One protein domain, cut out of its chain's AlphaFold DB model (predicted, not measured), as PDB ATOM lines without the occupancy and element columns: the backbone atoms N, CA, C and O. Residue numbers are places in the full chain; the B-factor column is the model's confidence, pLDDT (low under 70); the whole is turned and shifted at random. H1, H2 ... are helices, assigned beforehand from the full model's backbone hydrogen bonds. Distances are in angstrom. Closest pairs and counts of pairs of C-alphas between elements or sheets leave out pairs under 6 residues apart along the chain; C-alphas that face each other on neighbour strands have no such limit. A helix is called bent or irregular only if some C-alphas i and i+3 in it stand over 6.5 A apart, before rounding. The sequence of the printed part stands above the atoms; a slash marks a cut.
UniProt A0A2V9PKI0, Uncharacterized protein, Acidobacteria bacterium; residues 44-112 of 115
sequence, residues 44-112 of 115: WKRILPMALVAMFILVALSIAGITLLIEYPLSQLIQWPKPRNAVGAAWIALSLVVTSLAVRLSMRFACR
ATOM      1  N   TRP A  44       4.279 -65.881  21.268       66.44
ATOM      2  CA  TRP A  44       2.932 -65.723  20.720       66.44
ATOM      3  C   TRP A  44       1.907 -66.696  21.305       66.44
ATOM      4  O   TRP A  44       0.782 -66.286  21.587       66.44
ATOM      5  N   LYS A  45       2.293 -67.952  21.581       68.06
ATOM      6  CA  LYS A  45       1.380 -68.931  22.201       68.06
ATOM      7  C   LYS A  45       0.915 -68.503  23.600       68.06
ATOM      8  O   LYS A  45      -0.167 -68.896  24.020       68.06
ATOM      9  N   ARG A  46       1.710 -67.686  24.302       69.94
ATOM     10  CA  ARG A  46       1.384 -67.141  25.630       69.94
ATOM     11  C   ARG A  46       0.658 -65.797  25.558       69.94
ATOM     12  O   ARG A  46      -0.167 -65.514  26.418       69.94
ATOM     13  N   ILE A  47       0.925 -64.988  24.533       76.25
ATOM     14  CA  ILE A  47       0.312 -63.659  24.375       76.25
ATOM     15  C   ILE A  47      -1.135 -63.769  23.869       76.25
ATOM     16  O   ILE A  47      -1.982 -62.971  24.264       76.25
ATOM     17  N   LEU A  48      -1.450 -64.780  23.052       77.19
ATOM     18  CA  LEU A  48      -2.791 -64.987  22.488       77.19
ATOM     19  C   LEU A  48      -3.923 -65.057  23.540       77.19
ATOM     20  O   LEU A  48      -4.898 -64.315  23.398       77.19
ATOM     21  N   PRO A  49      -3.829 -65.894  24.598       78.38
ATOM     22  CA  PRO A  49      -4.870 -65.945  25.624       78.38
ATOM     23  C   PRO A  49      -4.961 -64.637  26.422       78.38
ATOM     24  O   PRO A  49      -6.064 -64.172  26.695       78.38
ATOM     25  N   MET A  50      -3.830 -63.989  26.725       79.56
ATOM     26  CA  MET A  50      -3.818 -62.698  27.426       79.56
ATOM     27  C   MET A  50      -4.473 -61.582  26.610       79.56
ATOM     28  O   MET A  50      -5.253 -60.798  27.147       79.56
ATOM     29  N   ALA A  51      -4.235 -61.545  25.299       79.75
ATOM     30  CA  ALA A  51      -4.869 -60.584  24.404       79.75
ATOM     31  C   ALA A  51      -6.394 -60.784  24.315       79.75
ATOM     32  O   ALA A  51      -7.142 -59.813  24.204       79.75
ATOM     33  N   LEU A  52      -6.872 -62.033  24.377       84.31
ATOM     34  CA  LEU A  52      -8.307 -62.333  24.417       84.31
ATOM     35  C   LEU A  52      -8.950 -61.855  25.719       84.31
ATOM     36  O   LEU A  52      -9.993 -61.205  25.668       84.31
ATOM     37  N   VAL A  53      -8.311 -62.124  26.859       87.50
ATOM     38  CA  VAL A  53      -8.791 -61.681  28.175       87.50
ATOM     39  C   VAL A  53      -8.816 -60.155  28.259       87.50
ATOM     40  O   VAL A  53      -9.837 -59.586  28.633       87.50
ATOM     41  N   ALA A  54      -7.745 -59.480  27.834       82.31
ATOM     42  CA  ALA A  54      -7.682 -58.019  27.808       82.31
ATOM     43  C   ALA A  54      -8.778 -57.405  26.922       82.31
ATOM     44  O   ALA A  54      -9.408 -56.423  27.310       82.31
ATOM     45  N   MET A  55      -9.058 -58.015  25.763       83.38
ATOM     46  CA  MET A  55     -10.159 -57.593  24.894       83.38
ATOM     47  C   MET A  55     -11.514 -57.746  25.592       83.38
ATOM     48  O   MET A  55     -12.322 -56.823  25.562       83.38
ATOM     49  N   PHE A  56     -11.746 -58.874  26.265       88.56
ATOM     50  CA  PHE A  56     -13.003 -59.129  26.968       88.56
ATOM     51  C   PHE A  56     -13.225 -58.148  28.127       88.56
ATOM     52  O   PHE A  56     -14.319 -57.607  28.275       88.56
ATOM     53  N   ILE A  57     -12.173 -57.861  28.899       90.25
ATOM     54  CA  ILE A  57     -12.198 -56.865  29.977       90.25
ATOM     55  C   ILE A  57     -12.517 -55.479  29.416       90.25
ATOM     56  O   ILE A  57     -13.380 -54.790  29.950       90.25
ATOM     57  N   LEU A  58     -11.869 -55.077  28.319       86.75
ATOM     58  CA  LEU A  58     -12.110 -53.778  27.698       86.75
ATOM     59  C   LEU A  58     -13.563 -53.636  27.227       86.75
ATOM     60  O   LEU A  58     -14.192 -52.606  27.471       86.75
ATOM     61  N   VAL A  59     -14.116 -54.673  26.592       86.75
ATOM     62  CA  VAL A  59     -15.523 -54.699  26.165       86.75
ATOM     63  C   VAL A  59     -16.460 -54.626  27.371       86.75
ATOM     64  O   VAL A  59     -17.378 -53.809  27.369       86.75
ATOM     65  N   ALA A  60     -16.211 -55.410  28.421       85.06
ATOM     66  CA  ALA A  60     -17.020 -55.395  29.637       85.06
ATOM     67  C   ALA A  60     -16.996 -54.025  30.333       85.06
ATOM     68  O   ALA A  60     -18.049 -53.512  30.702       85.06
ATOM     69  N   LEU A  61     -15.821 -53.396  30.445       85.50
ATOM     70  CA  LEU A  61     -15.671 -52.044  30.992       85.50
ATOM     71  C   LEU A  61     -16.376 -50.992  30.133       85.50
ATOM     72  O   LEU A  61     -16.962 -50.059  30.670       85.50
ATOM     73  N   SER A  62     -16.352 -51.152  28.809       82.50
ATOM     74  CA  SER A  62     -17.048 -50.246  27.890       82.50
ATOM     75  C   SER A  62     -18.561 -50.346  28.070       82.50
ATOM     76  O   SER A  62     -19.232 -49.326  28.185       82.50
ATOM     77  N   ILE A  63     -19.094 -51.568  28.152       80.62
ATOM     78  CA  ILE A  63     -20.521 -51.811  28.399       80.62
ATOM     79  C   ILE A  63     -20.917 -51.260  29.770       80.62
ATOM     80  O   ILE A  63     -21.862 -50.483  29.840       80.62
ATOM     81  N   ALA A  64     -20.169 -51.587  30.828       80.12
ATOM     82  CA  ALA A  64     -20.430 -51.098  32.181       80.12
ATOM     83  C   ALA A  64     -20.367 -49.564  32.268       80.12
ATOM     84  O   ALA A  64     -21.214 -48.936  32.897       80.12
ATOM     85  N   GLY A  65     -19.394 -48.938  31.602       77.31
ATOM     86  CA  GLY A  65     -19.296 -47.482  31.523       77.31
ATOM     87  C   GLY A  65     -20.496 -46.856  30.811       77.31
ATOM     88  O   GLY A  65     -21.023 -45.850  31.277       77.31
ATOM     89  N   ILE A  66     -20.970 -47.470  29.723       78.62
ATOM     90  CA  ILE A  66     -22.159 -47.012  28.992       78.62
ATOM     91  C   ILE A  66     -23.426 -47.191  29.836       78.62
ATOM     92  O   ILE A  66     -24.221 -46.260  29.914       78.62
ATOM     93  N   THR A  67     -23.620 -48.341  30.490       73.88
ATOM     94  CA  THR A  67     -24.802 -48.584  31.335       73.88
ATOM     95  C   THR A  67     -24.843 -47.626  32.520       73.88
ATOM     96  O   THR A  67     -25.887 -47.040  32.783       73.88
ATOM     97  N   LEU A  68     -23.697 -47.371  33.160       71.81
ATOM     98  CA  LEU A  68     -23.590 -46.375  34.229       71.81
ATOM     99  C   LEU A  68     -23.877 -44.954  33.725       71.81
ATOM    100  O   LEU A  68     -24.520 -44.194  34.436       71.81
ATOM    101  N   LEU A  69     -23.467 -44.599  32.502       65.44
ATOM    102  CA  LEU A  69     -23.805 -43.306  31.888       65.44
ATOM    103  C   LEU A  69     -25.303 -43.147  31.582       65.44
ATOM    104  O   LEU A  69     -25.797 -42.020  31.536       65.44
ATOM    105  N   ILE A  70     -26.003 -44.254  31.318       67.50
ATOM    106  CA  ILE A  70     -27.442 -44.271  31.022       67.50
ATOM    107  C   ILE A  70     -28.260 -44.210  32.320       67.50
ATOM    108  O   ILE A  70     -29.226 -43.450  32.385       67.50
ATOM    109  N   GLU A  71     -27.884 -44.984  33.342       62.97
ATOM    110  CA  GLU A  71     -28.588 -45.052  34.634       62.97
ATOM    111  C   GLU A  71     -28.289 -43.849  35.538       62.97
ATOM    112  O   GLU A  71     -29.193 -43.310  36.177       62.97
ATOM    113  N   TYR A  72     -27.037 -43.388  35.555       57.69
ATOM    114  CA  TYR A  72     -26.602 -42.208  36.291       57.69
ATOM    115  C   TYR A  72     -26.183 -41.133  35.295       57.69
ATOM    116  O   TYR A  72     -25.028 -41.098  34.858       57.69
ATOM    117  N   PRO A  73     -27.092 -40.217  34.918       59.81
ATOM    118  CA  PRO A  73     -26.710 -39.149  34.027       59.81
ATOM    119  C   PRO A  73     -25.658 -38.300  34.747       59.81
ATOM    120  O   PRO A  73     -25.912 -37.687  35.788       59.81
ATOM    121  N   LEU A  74     -24.468 -38.223  34.150       54.34
ATOM    122  CA  LEU A  74     -23.330 -37.408  34.595       54.34
ATOM    123  C   LEU A  74     -23.657 -35.896  34.672       54.34
ATOM    124  O   LEU A  74     -22.785 -35.082  34.943       54.34
ATOM    125  N   SER A  75     -24.916 -35.511  34.451       53.12
ATOM    126  CA  SER A  75     -25.479 -34.177  34.642       53.12
ATOM    127  C   SER A  75     -25.646 -33.763  36.107       53.12
ATOM    128  O   SER A  75     -25.877 -32.585  36.356       53.12
ATOM    129  N   GLN A  76     -25.578 -34.693  37.070       54.50
ATOM    130  CA  GLN A  76     -25.615 -34.348  38.502       54.50
ATOM    131  C   GLN A  76     -24.233 -34.044  39.094       54.50
ATOM    132  O   GLN A  76     -24.145 -33.291  40.057       54.50
ATOM    133  N   LEU A  77     -23.163 -34.599  38.518       54.28
ATOM    134  CA  LEU A  77     -21.797 -34.408  39.019       54.28
ATOM    135  C   LEU A  77     -21.040 -33.311  38.266       54.28
ATOM    136  O   LEU A  77     -20.140 -32.695  38.830       54.28
ATOM    137  N   ILE A  78     -21.393 -33.048  37.005       57.25
ATOM    138  CA  ILE A  78     -20.707 -32.083  36.150       57.25
ATOM    139  C   ILE A  78     -21.752 -31.397  35.246       57.25
ATOM    140  O   ILE A  78     -22.418 -32.047  34.442       57.25
ATOM    141  N   GLN A  79     -21.890 -30.067  35.340       58.81
ATOM    142  CA  GLN A  79     -22.683 -29.261  34.396       58.81
ATOM    143  C   GLN A  79     -21.959 -29.179  33.042       58.81
ATOM    144  O   GLN A  79     -21.361 -28.164  32.696       58.81
ATOM    145  N   TRP A  80     -21.957 -30.265  32.274       52.88
ATOM    146  CA  TRP A  80     -21.503 -30.247  30.886       52.88
ATOM    147  C   TRP A  80     -22.693 -30.093  29.934       52.88
ATOM    148  O   TRP A  80     -23.777 -30.618  30.206       52.88
ATOM    149  N   PRO A  81     -22.522 -29.371  28.811       59.06
ATOM    150  CA  PRO A  81     -23.573 -29.230  27.816       59.06
ATOM    151  C   PRO A  81     -23.972 -30.617  27.305       59.06
ATOM    152  O   PRO A  81     -23.118 -31.415  26.915       59.06
ATOM    153  N   LYS A  82     -25.279 -30.911  27.326       58.34
ATOM    154  CA  LYS A  82     -25.839 -32.173  26.819       58.34
ATOM    155  C   LYS A  82     -25.257 -32.466  25.430       58.34
ATOM    156  O   LYS A  82     -25.422 -31.622  24.541       58.34
ATOM    157  N   PRO A  83     -24.625 -33.633  25.198       56.94
ATOM    158  CA  PRO A  83     -24.218 -34.005  23.856       56.94
ATOM    159  C   PRO A  83     -25.489 -34.157  23.024       56.94
ATOM    160  O   PRO A  83     -26.286 -35.071  23.210       56.94
ATOM    161  N   ARG A  84     -25.695 -33.201  22.121       56.38
ATOM    162  CA  ARG A  84     -26.891 -33.083  21.281       56.38
ATOM    163  C   ARG A  84     -27.074 -34.287  20.345       56.38
ATOM    164  O   ARG A  84     -28.173 -34.511  19.852       56.38
ATOM    165  N   ASN A  85     -26.010 -35.061  20.112       55.03
ATOM    166  CA  ASN A  85     -25.936 -36.027  19.023       55.03
ATOM    167  C   ASN A  85     -25.417 -37.388  19.533       55.03
ATOM    168  O   ASN A  85     -24.208 -37.594  19.644       55.03
ATOM    169  N   ALA A  86     -26.321 -38.347  19.763       59.47
ATOM    170  CA  ALA A  86     -25.989 -39.757  20.050       59.47
ATOM    171  C   ALA A  86     -25.107 -40.408  18.961       59.47
ATOM    172  O   ALA A  86     -24.379 -41.369  19.207       59.47
ATOM    173  N   VAL A  87     -25.120 -39.819  17.763       60.19
ATOM    174  CA  VAL A  87     -24.288 -40.178  16.611       60.19
ATOM    175  C   VAL A  87     -22.790 -40.143  16.942       60.19
ATOM    176  O   VAL A  87     -22.046 -40.989  16.456       60.19
ATOM    177  N   GLY A  88     -22.336 -39.224  17.807       65.31
ATOM    178  CA  GLY A  88     -20.917 -39.118  18.170       65.31
ATOM    179  C   GLY A  88     -20.409 -40.322  18.967       65.31
ATOM    180  O   GLY A  88     -19.350 -40.866  18.663       65.31
ATOM    181  N   ALA A  89     -21.197 -40.795  19.937       67.00
ATOM    182  CA  ALA A  89     -20.857 -41.974  20.732       67.00
ATOM    183  C   ALA A  89     -20.857 -43.252  19.876       67.00
ATOM    184  O   ALA A  89     -19.945 -44.072  19.985       67.00
ATOM    185  N   ALA A  90     -21.829 -43.377  18.967       70.38
ATOM    186  CA  ALA A  90     -21.874 -44.473  18.003       70.38
ATOM    187  C   ALA A  90     -20.636 -44.484  17.090       70.38
ATOM    188  O   ALA A  90     -20.084 -45.547  16.817       70.38
ATOM    189  N   TRP A  91     -20.154 -43.309  16.673       73.44
ATOM    190  CA  TRP A  91     -18.978 -43.190  15.812       73.44
ATOM    191  C   TRP A  91     -17.679 -43.586  16.518       73.44
ATOM    192  O   TRP A  91     -16.818 -44.235  15.921       73.44
ATOM    193  N   ILE A  92     -17.548 -43.243  17.801       78.50
ATOM    194  CA  ILE A  92     -16.401 -43.637  18.628       78.50
ATOM    195  C   ILE A  92     -16.400 -45.154  18.829       78.50
ATOM    196  O   ILE A  92     -15.375 -45.796  18.605       78.50
ATOM    197  N   ALA A  93     -17.551 -45.737  19.176       78.56
ATOM    198  CA  ALA A  93     -17.693 -47.183  19.331       78.56
ATOM    199  C   ALA A  93     -17.369 -47.929  18.025       78.56
ATOM    200  O   ALA A  93     -16.606 -48.896  18.036       78.56
ATOM    201  N   LEU A  94     -17.875 -47.436  16.889       78.94
ATOM    202  CA  LEU A  94     -17.580 -47.980  15.564       78.94
ATOM    203  C   LEU A  94     -16.077 -47.925  15.263       78.94
ATOM    204  O   LEU A  94     -15.487 -48.929  14.871       78.94
ATOM    205  N   SER A  95     -15.451 -46.771  15.498       83.31
ATOM    206  CA  SER A  95     -14.016 -46.570  15.277       83.31
ATOM    207  C   SER A  95     -13.182 -47.526  16.134       83.31
ATOM    208  O   SER A  95     -12.250 -48.144  15.626       83.31
ATOM    209  N   LEU A  96     -13.561 -47.737  17.399       83.31
ATOM    210  CA  LEU A  96     -12.872 -48.659  18.307       83.31
ATOM    211  C   LEU A  96     -12.945 -50.116  17.819       83.31
ATOM    212  O   LEU A  96     -11.948 -50.845  17.865       83.31
ATOM    213  N   VAL A  97     -14.114 -50.534  17.318       83.88
ATOM    214  CA  VAL A  97     -14.324 -51.866  16.730       83.88
ATOM    215  C   VAL A  97     -13.489 -52.023  15.462       83.88
ATOM    216  O   VAL A  97     -12.803 -53.033  15.312       83.88
ATOM    217  N   VAL A  98     -13.486 -51.016  14.585       86.62
ATOM    218  CA  VAL A  98     -12.709 -51.022  13.336       86.62
ATOM    219  C   VAL A  98     -11.207 -51.097  13.619       86.62
ATOM    220  O   VAL A  98     -10.532 -51.960  13.057       86.62
ATOM    221  N   THR A  99     -10.678 -50.273  14.529       89.88
ATOM    222  CA  THR A  99      -9.261 -50.318  14.927       89.88
ATOM    223  C   THR A  99      -8.901 -51.674  15.532       89.88
ATOM    224  O   THR A  99      -7.884 -52.264  15.168       89.88
ATOM    225  N   SER A 100      -9.758 -52.226  16.394       78.12
ATOM    226  CA  SER A 100      -9.540 -53.552  16.989       78.12
ATOM    227  C   SER A 100      -9.526 -54.666  15.937       78.12
ATOM    228  O   SER A 100      -8.694 -55.577  15.999       78.12
ATOM    229  N   LEU A 101     -10.415 -54.590  14.944       84.56
ATOM    230  CA  LEU A 101     -10.485 -55.551  13.847       84.56
ATOM    231  C   LEU A 101      -9.249 -55.456  12.944       84.56
ATOM    232  O   LEU A 101      -8.692 -56.490  12.581       84.56
ATOM    233  N   ALA A 102      -8.774 -54.240  12.656       85.38
ATOM    234  CA  ALA A 102      -7.563 -53.992  11.877       85.38
ATOM    235  C   ALA A 102      -6.309 -54.549  12.566       85.38
ATOM    236  O   ALA A 102      -5.510 -55.238  11.929       85.38
ATOM    237  N   VAL A 103      -6.169 -54.332  13.878       84.25
ATOM    238  CA  VAL A 103      -5.062 -54.892  14.671       84.25
ATOM    239  C   VAL A 103      -5.093 -56.422  14.640       84.25
ATOM    240  O   VAL A 103      -4.065 -57.055  14.399       84.25
ATOM    241  N   ARG A 104      -6.270 -57.041  14.802       77.25
ATOM    242  CA  ARG A 104      -6.398 -58.504  14.709       77.25
ATOM    243  C   ARG A 104      -6.108 -59.050  13.320       77.25
ATOM    244  O   ARG A 104      -5.470 -60.096  13.215       77.25
ATOM    245  N   LEU A 105      -6.564 -58.371  12.270       76.75
ATOM    246  CA  LEU A 105      -6.260 -58.752  10.894       76.75
ATOM    247  C   LEU A 105      -4.753 -58.664  10.634       76.75
ATOM    248  O   LEU A 105      -4.183 -59.611  10.104       76.75
ATOM    249  N   SER A 106      -4.104 -57.584  11.073       78.88
ATOM    250  CA  SER A 106      -2.656 -57.391  10.951       78.88
ATOM    251  C   SER A 106      -1.879 -58.507  11.651       78.88
ATOM    252  O   SER A 106      -1.031 -59.142  11.027       78.88
ATOM    253  N   MET A 107      -2.238 -58.844  12.894       76.19
ATOM    254  CA  MET A 107      -1.626 -59.969  13.612       76.19
ATOM    255  C   MET A 107      -1.858 -61.309  12.899       76.19
ATOM    256  O   MET A 107      -0.965 -62.152  12.854       76.19
ATOM    257  N   ARG A 108      -3.044 -61.514  12.312       70.75
ATOM    258  CA  ARG A 108      -3.378 -62.748  11.588       70.75
ATOM    259  C   ARG A 108      -2.613 -62.875  10.267       70.75
ATOM    260  O   ARG A 108      -2.223 -63.985   9.911       70.75
ATOM    261  N   PHE A 109      -2.385 -61.772   9.557       66.38
ATOM    262  CA  PHE A 109      -1.650 -61.766   8.290       66.38
ATOM    263  C   PHE A 109      -0.132 -61.775   8.477       66.38
ATOM    264  O   PHE A 109       0.546 -62.490   7.748       66.38
ATOM    265  N   ALA A 110       0.401 -61.096   9.496       65.75
ATOM    266  CA  ALA A 110       1.831 -61.131   9.818       65.75
ATOM    267  C   ALA A 110       2.321 -62.533  10.235       65.75
ATOM    268  O   ALA A 110       3.506 -62.834  10.128       65.75
ATOM    269  N   CYS A 111       1.412 -63.410  10.678       53.53
ATOM    270  CA  CYS A 111       1.726 -64.788  11.057       53.53
ATOM    271  C   CYS A 111       1.516 -65.814   9.924       53.53
ATOM    272  O   CYS A 111       1.722 -67.011  10.145       53.53
ATOM    273  N   ARG A 112       1.110 -65.388   8.718       47.66
ATOM    274  CA  ARG A 112       0.982 -66.285   7.562       47.66
ATOM    275  C   ARG A 112       2.361 -66.445   6.922       47.66
ATOM    276  O   ARG A 112       2.738 -65.706   6.022       47.66
TER     277      ARG A 112
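This is residues 44 to 112 of the 115 residues of an uncharacterized protein of Acidobacteria bacterium (UniProt A0A2V9PKI0). Two long helices, H1 and H2, run side by side in opposite directions with an open gap between them, and a long loop joins them at one end, so the outline is a narrow U. The printed part has 69 residues, with H1 then H2 and no named strand; the class is all helix. It is only just loose, close to extended, with a radius of gyration of the C-alphas of 16.5 A, and a rod spanning 50 by 21 by 14 A.

Find C-alpha 44 at (2.932, -65.723, 20.720); from there H1, residues 44 to 71, runs 40.2 A. H1 is neither bent nor irregular, but only just: C-alphas 46 and 49 are 6.4 A apart. H2, residues 86 to 110, runs 36.5 A to C-alpha 110 at (1.831, -61.131, 9.818).

Start from H1: H2 is apart from it, with no C-alpha of the one within 8 A of the other. Read x along each helix: it goes from 2.932 to -28.588 in H1 and from -25.989 to 1.831 in H2. Every O i to N i+4 pair is within hydrogen-bond range in H2, and 22 of 24 are in H1.

The C-alphas farthest apart, of Gln 76 and Arg 112, are 51.8 A apart. The printed part has no cut. The link, residues 72 to 85, is long. Look for pLDDT under 70 at residues 44 to 46, 69 to 89 and 109 to 112.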